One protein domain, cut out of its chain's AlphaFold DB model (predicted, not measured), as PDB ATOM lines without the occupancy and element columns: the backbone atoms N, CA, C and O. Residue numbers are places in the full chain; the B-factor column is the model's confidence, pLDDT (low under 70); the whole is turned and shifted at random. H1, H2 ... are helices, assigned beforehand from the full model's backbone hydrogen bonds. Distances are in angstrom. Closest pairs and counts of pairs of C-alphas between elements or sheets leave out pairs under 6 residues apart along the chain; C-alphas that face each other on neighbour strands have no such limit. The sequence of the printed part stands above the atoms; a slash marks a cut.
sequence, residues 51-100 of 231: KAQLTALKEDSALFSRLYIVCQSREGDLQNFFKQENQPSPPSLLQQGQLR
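This is residues 51 to 100 of the 231 residues of an uncharacterized protein of Paramuricea clavata (UniProt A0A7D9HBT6). One long helix, H1, makes one limb of a flat, loose U; past the turn that follows H1 the backbone folds back as a second limb, made of the short helix H2 and then a long winding stretch, residues 84 to 100. The turn sticks out at one end, where residues 69 to 75 stand free, of which 69 to 73 belong to H1. The printed part has 50 residues, with two named helices in the order H1, H2 and no named strand, and its class is all helix. It is loose, with a radius of gyration of the C-alphas of 12.6 A, and spans 36 by 22 by 11 A.

H1 is residues 51 to 73, from C-alpha 51 at (120.047, 126.946, 145.746) to C-alpha 73 at (98.724, 140.721, 168.094), 33.8 A in length. H2 is residues 78 to 83, 8.6 A from first to last C-alpha, and ends with C-alpha 83 at (115.567, 129.389, 173.238). The last printed C-alpha, that of Arg 100, is at (126.815, 119.849, 160.166).

A tight link of 4 residues joins H1 to H2. The two helices are apart, with no C-alpha of the one within 8 A of the other. In H1 and H2 every O i to N i+4 pair is within hydrogen-bond range. After H2, residues 94 to 95 make a short antiparallel pairing with residues 98 to 99.

The two C-alphas farthest apart are those of Ser 73 and Leu 99, at 37.1 A. The first and last printed C-alphas, of Lys 51 and Arg 100, are 17.4 A apart. The printed part has no cut. The mean pLDDT of the printed part is 84.4, and no printed residue is under 70.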
ATOM      1  N   LYS A  51     121.501 127.150 145.771       84.31
ATOM      2  CA  LYS A  51     120.047 126.946 145.746       84.31
ATOM      3  C   LYS A  51     119.520 126.574 147.129       84.31
ATOM      4  O   LYS A  51     118.503 127.103 147.553       84.31
ATOM      5  N   ALA A  52     120.235 125.705 147.837       81.19
ATOM      6  CA  ALA A  52     119.875 125.302 149.188       81.19
ATOM      7  C   ALA A  52     119.998 126.452 150.205       81.19
ATOM      8  O   ALA A  52     119.130 126.592 151.059       81.19
ATOM      9  N   GLN A  53     121.025 127.304 150.092       83.69
ATOM     10  CA  GLN A  53     121.139 128.522 150.907       83.69
ATOM     11  C   GLN A  53     119.973 129.486 150.665       83.69
ATOM     12  O   GLN A  53     119.419 130.029 151.614       83.69
ATOM     13  N   LEU A  54     119.573 129.666 149.405       87.62
ATOM     14  CA  LEU A  54     118.455 130.532 149.040       87.62
ATOM     15  C   LEU A  54     117.126 129.994 149.591       87.62
ATOM     16  O   LEU A  54     116.315 130.770 150.089       87.62
ATOM     17  N   THR A  55     116.907 128.676 149.542       85.75
ATOM     18  CA  THR A  55     115.732 128.044 150.161       85.75
ATOM     19  C   THR A  55     115.702 128.266 151.672       85.75
ATOM     20  O   THR A  55     114.687 128.745 152.166       85.75
ATOM     21  N   ALA A  56     116.812 128.017 152.375       83.88
ATOM     22  CA  ALA A  56     116.894 128.245 153.820       83.88
ATOM     23  C   ALA A  56     116.595 129.710 154.186       83.88
ATOM     24  O   ALA A  56     115.788 129.979 155.065       83.88
ATOM     25  N   LEU A  57     117.146 130.669 153.433       88.62
ATOM     26  CA  LEU A  57     116.890 132.093 153.667       88.62
ATOM     27  C   LEU A  57     115.411 132.472 153.467       88.62
ATOM     28  O   LEU A  57     114.886 133.330 154.175       88.62
ATOM     29  N   LYS A  58     114.723 131.843 152.507       90.56
ATOM     30  CA  LYS A  58     113.279 132.041 152.302       90.56
ATOM     31  C   LYS A  58     112.455 131.472 153.451       90.56
ATOM     32  O   LYS A  58     111.480 132.099 153.854       90.56
ATOM     33  N   GLU A  59     112.836 130.305 153.963       88.19
ATOM     34  CA  GLU A  59     112.188 129.674 155.116       88.19
ATOM     35  C   GLU A  59     112.370 130.525 156.378       88.19
ATOM     36  O   GLU A  59     111.380 130.831 157.047       88.19
ATOM     37  N   ASP A  60     113.587 131.017 156.623       89.00
ATOM     38  CA  ASP A  60     113.902 131.957 157.703       89.00
ATOM     39  C   ASP A  60     113.079 133.243 157.575       89.00
ATOM     40  O   ASP A  60     112.413 133.665 158.519       89.00
ATOM     41  N   SER A  61     113.049 133.849 156.386       92.75
ATOM     42  CA  SER A  61     112.263 135.060 156.128       92.75
ATOM     43  C   SER A  61     110.765 134.845 156.368       92.75
ATOM     44  O   SER A  61     110.106 135.696 156.970       92.75
ATOM     45  N   ALA A  62     110.222 133.693 155.965       92.81
ATOM     46  CA  ALA A  62     108.828 133.339 156.212       92.81
ATOM     47  C   ALA A  62     108.548 133.078 157.701       92.81
ATOM     48  O   ALA A  62     107.461 133.391 158.192       92.81
ATOM     49  N   LEU A  63     109.494 132.492 158.436       90.69
ATOM     50  CA  LEU A  63     109.402 132.297 159.881       90.69
ATOM     51  C   LEU A  63     109.409 133.641 160.622       90.69
ATOM     52  O   LEU A  63     108.499 133.900 161.408       90.69
ATOM     53  N   PHE A  64     110.366 134.523 160.327       90.38
ATOM     54  CA  PHE A  64     110.467 135.833 160.974       90.38
ATOM     55  C   PHE A  64     109.301 136.760 160.618       90.38
ATOM     56  O   PHE A  64     108.807 137.471 161.489       90.38
ATOM     57  N   SER A  65     108.790 136.706 159.384       90.94
ATOM     58  CA  SER A  65     107.568 137.433 159.006       90.94
ATOM     59  C   SER A  65     106.358 136.985 159.830       90.94
ATOM     60  O   SER A  65     105.582 137.812 160.303       90.94
ATOM     61  N   ARG A  66     106.208 135.670 160.052       89.62
ATOM     62  CA  ARG A  66     105.140 135.123 160.902       89.62
ATOM     63  C   ARG A  66     105.316 135.533 162.360       89.62
ATOM     64  O   ARG A  66     104.342 135.953 162.976       89.62
ATOM     65  N   LEU A  67     106.540 135.464 162.885       89.81
ATOM     66  CA  LEU A  67     106.861 135.932 164.233       89.81
ATOM     67  C   LEU A  67     106.479 137.405 164.409       89.81
ATOM     68  O   LEU A  67     105.791 137.737 165.365       89.81
ATOM     69  N   TYR A  68     106.857 138.265 163.460       88.69
ATOM     70  CA  TYR A  68     106.531 139.688 163.495       88.69
ATOM     71  C   TYR A  68     105.021 139.928 163.604       88.69
ATOM     72  O   TYR A  68     104.584 140.655 164.489       88.69
ATOM     73  N   ILE A  69     104.213 139.273 162.764       89.38
ATOM     74  CA  ILE A  69     102.745 139.399 162.800       89.38
ATOM     75  C   ILE A  69     102.174 138.919 164.145       89.38
ATOM     76  O   ILE A  69     101.270 139.544 164.701       89.38
ATOM     77  N   VAL A  70     102.705 137.826 164.700       87.44
ATOM     78  CA  VAL A  70     102.278 137.320 166.012       87.44
ATOM     79  C   VAL A  70     102.617 138.322 167.117       87.44
ATOM     80  O   VAL A  70     101.751 138.605 167.939       87.44
ATOM     81  N   CYS A  71     103.807 138.925 167.092       88.00
ATOM     82  CA  CYS A  71     104.214 139.948 168.059       88.00
ATOM     83  C   CYS A  71     103.383 141.243 167.978       88.00
ATOM     84  O   CYS A  71     103.359 142.001 168.938       88.00
ATOM     85  N   GLN A  72     102.703 141.513 166.858       85.06
ATOM     86  CA  GLN A  72     101.777 142.653 166.741       85.06
ATOM     87  C   GLN A  72     100.425 142.392 167.419       85.06
ATOM     88  O   GLN A  72      99.728 143.327 167.797       85.06
ATOM     89  N   SER A  73     100.027 141.123 167.541       83.75
ATOM     90  CA  SER A  73      98.724 140.721 168.094       83.75
ATOM     91  C   SER A  73      98.812 140.119 169.499       83.75
ATOM     92  O   SER A  73      97.794 139.977 170.171       83.75
ATOM     93  N   ARG A  74     100.015 139.746 169.944       83.12
ATOM     94  CA  ARG A  74     100.318 139.147 171.249       83.12
ATOM     95  C   ARG A  74     101.620 139.737 171.778       83.12
ATOM     96  O   ARG A  74     102.507 140.036 170.985       83.12
ATOM     97  N   GLU A  75     101.781 139.816 173.097       82.62
ATOM     98  CA  GLU A  75     103.090 140.086 173.709       82.62
ATOM     99  C   GLU A  75     104.049 138.928 173.391       82.62
ATOM    100  O   GLU A  75     104.022 137.865 174.013       82.62
ATOM    101  N   GLY A  76     104.847 139.095 172.338       81.31
ATOM    102  CA  GLY A  76     105.785 138.081 171.877       81.31
ATOM    103  C   GLY A  76     107.052 138.054 172.726       81.31
ATOM    104  O   GLY A  76     107.841 138.996 172.693       81.31
ATOM    105  N   ASP A  77     107.292 136.946 173.429       86.44
ATOM    106  CA  ASP A  77     108.557 136.710 174.127       86.44
ATOM    107  C   ASP A  77     109.631 136.203 173.148       86.44
ATOM    108  O   ASP A  77     109.752 135.007 172.860       86.44
ATOM    109  N   LEU A  78     110.439 137.141 172.646       86.38
ATOM    110  CA  LEU A  78     111.575 136.839 171.775       86.38
ATOM    111  C   LEU A  78     112.635 135.979 172.475       86.38
ATOM    112  O   LEU A  78     113.271 135.155 171.821       86.38
ATOM    113  N   GLN A  79     112.822 136.130 173.789       87.12
ATOM    114  CA  GLN A  79     113.804 135.343 174.532       87.12
ATOM    115  C   GLN A  79     113.394 133.874 174.562       87.12
ATOM    116  O   GLN A  79     114.215 133.002 174.283       87.12
ATOM    117  N   ASN A  80     112.125 133.581 174.845       86.00
ATOM    118  CA  ASN A  80     111.628 132.211 174.784       86.00
ATOM    119  C   ASN A  80     111.608 131.665 173.351       86.00
ATOM    120  O   ASN A  80     111.972 130.510 173.144       86.00
ATOM    121  N   PHE A  81     111.270 132.490 172.356       86.56
ATOM    122  CA  PHE A  81     111.330 132.083 170.952       86.56
ATOM    123  C   PHE A  81     112.738 131.613 170.559       86.56
ATOM    124  O   PHE A  81     112.892 130.501 170.064       86.56
ATOM    125  N   PHE A  82     113.781 132.404 170.831       86.06
ATOM    126  CA  PHE A  82     115.160 132.051 170.466       86.06
ATOM    127  C   PHE A  82     115.784 130.943 171.328       86.06
ATOM    128  O   PHE A  82     116.808 130.386 170.934       86.06
ATOM    129  N   LYS A  83     115.179 130.585 172.468       87.00
ATOM    130  CA  LYS A  83     115.567 129.389 173.238       87.00
ATOM    131  C   LYS A  83     115.147 128.088 172.556       87.00
ATOM    132  O   LYS A  83     115.758 127.056 172.820       87.00
ATOM    133  N   GLN A  84     114.101 128.125 171.733       83.62
ATOM    134  CA  GLN A  84     113.542 126.944 171.084       83.62
ATOM    135  C   GLN A  84     114.112 126.738 169.682       83.62
ATOM    136  O   GLN A  84     114.590 127.658 169.011       83.62
ATOM    137  N   GLU A  85     114.020 125.501 169.212       84.19
ATOM    138  CA  GLU A  85     114.394 125.152 167.855       84.19
ATOM    139  C   GLU A  85     113.237 125.447 166.890       84.19
ATOM    140  O   GLU A  85     112.273 124.694 166.788       84.19
ATOM    141  N   ASN A  86     113.314 126.579 166.188       85.19
ATOM    142  CA  ASN A  86     112.224 127.051 165.320       85.19
ATOM    143  C   ASN A  86     112.318 126.556 163.866       85.19
ATOM    144  O   ASN A  86     111.552 126.992 163.006       85.19
ATOM    145  N   GLN A  87     113.279 125.679 163.583       80.56
ATOM    146  CA  GLN A  87     113.528 125.113 162.261       80.56
ATOM    147  C   GLN A  87     113.132 123.633 162.240       80.56
ATOM    148  O   GLN A  87     113.101 123.002 163.292       80.56
ATOM    149  N   PRO A  88     112.886 123.030 161.062       79.75
ATOM    150  CA  PRO A  88     112.579 121.598 160.956       79.75
ATOM    151  C   PRO A  88     113.687 120.658 161.463       79.75
ATOM    152  O   PRO A  88     113.480 119.448 161.535       79.75
ATOM    153  N   SER A  89     114.884 121.186 161.719       79.88
ATOM    154  CA  SER A  89     116.051 120.430 162.162       79.88
ATOM    155  C   SER A  89     117.074 121.348 162.835       79.88
ATOM    156  O   SER A  89     117.191 122.498 162.391       79.88
ATOM    157  N   PRO A  90     117.899 120.841 163.773       82.25
ATOM    158  CA  PRO A  90     118.762 121.691 164.584       82.25
ATOM    159  C   PRO A  90     119.877 122.254 163.719       82.25
ATOM    160  O   PRO A  90     120.762 121.489 163.329       82.25
ATOM    161  N   PRO A  91     119.923 123.567 163.434       77.19
ATOM    162  CA  PRO A  91     120.949 124.131 162.560       77.19
ATOM    163  C   PRO A  91     122.348 124.067 163.188       77.19
ATOM    164  O   PRO A  91     123.348 124.250 162.498       77.19
ATOM    165  N   SER A  92     122.444 123.800 164.494       77.38
ATOM    166  CA  SER A  92     123.697 123.516 165.196       77.38
ATOM    167  C   SER A  92     124.281 122.147 164.829       77.38
ATOM    168  O   SER A  92     125.504 122.017 164.760       77.38
ATOM    169  N   LEU A  93     123.430 121.156 164.542       79.81
ATOM    170  CA  LEU A  93     123.812 119.759 164.308       79.81
ATOM    171  C   LEU A  93     123.606 119.305 162.864       79.81
ATOM    172  O   LEU A  93     124.306 118.403 162.412       79.81
ATOM    173  N   LEU A  94     122.672 119.903 162.129       79.25
ATOM    174  CA  LEU A  94     122.279 119.507 160.783       79.25
ATOM    175  C   LEU A  94     122.363 120.687 159.809       79.25
ATOM    176  O   LEU A  94     122.088 121.839 160.132       79.25
ATOM    177  N   GLN A  95     122.754 120.389 158.577       77.56
ATOM    178  CA  GLN A  95     122.764 121.311 157.454       77.56
ATOM    179  C   GLN A  95     122.332 120.541 156.206       77.56
ATOM    180  O   GLN A  95     122.993 119.586 155.806       77.56
ATOM    181  N   GLN A  96     121.223 120.959 155.583       75.50
ATOM    182  CA  GLN A  96     120.695 120.346 154.351       75.50
ATOM    183  C   GLN A  96     120.388 118.842 154.500       75.50
ATOM    184  O   GLN A  96     120.671 118.049 153.604       75.50
ATOM    185  N   GLY A  97     119.839 118.439 155.653       72.94
ATOM    186  CA  GLY A  97     119.512 117.038 155.946       72.94
ATOM    187  C   GLY A  97     120.725 116.144 156.228       72.94
ATOM    188  O   GLY A  97     120.588 114.925 156.262       72.94
ATOM    189  N   GLN A  98     121.911 116.726 156.421       73.62
ATOM    190  CA  GLN A  98     123.140 116.016 156.781       73.62
ATOM    191  C   GLN A  98     123.747 116.580 158.062       73.62
ATOM    192  O   GLN A  98     123.491 117.729 158.402       73.62
ATOM    193  N   LEU A  99     124.616 115.813 158.726       77.31
ATOM    194  CA  LEU A  99     125.390 116.300 159.868       77.31
ATOM    195  C   LEU A  99     126.202 117.552 159.488       77.31
ATOM    196  O   LEU A  99     126.949 117.571 158.498       77.31
ATOM    197  N   ARG A 100     126.050 118.611 160.282       77.00
ATOM    198  CA  ARG A 100     126.815 119.849 160.166       77.00
ATOM    199  C   ARG A 100     128.259 119.561 160.552       77.00
ATOM    200  O   ARG A 100     128.543 119.076 161.640       77.00
TER     201      ARG A 100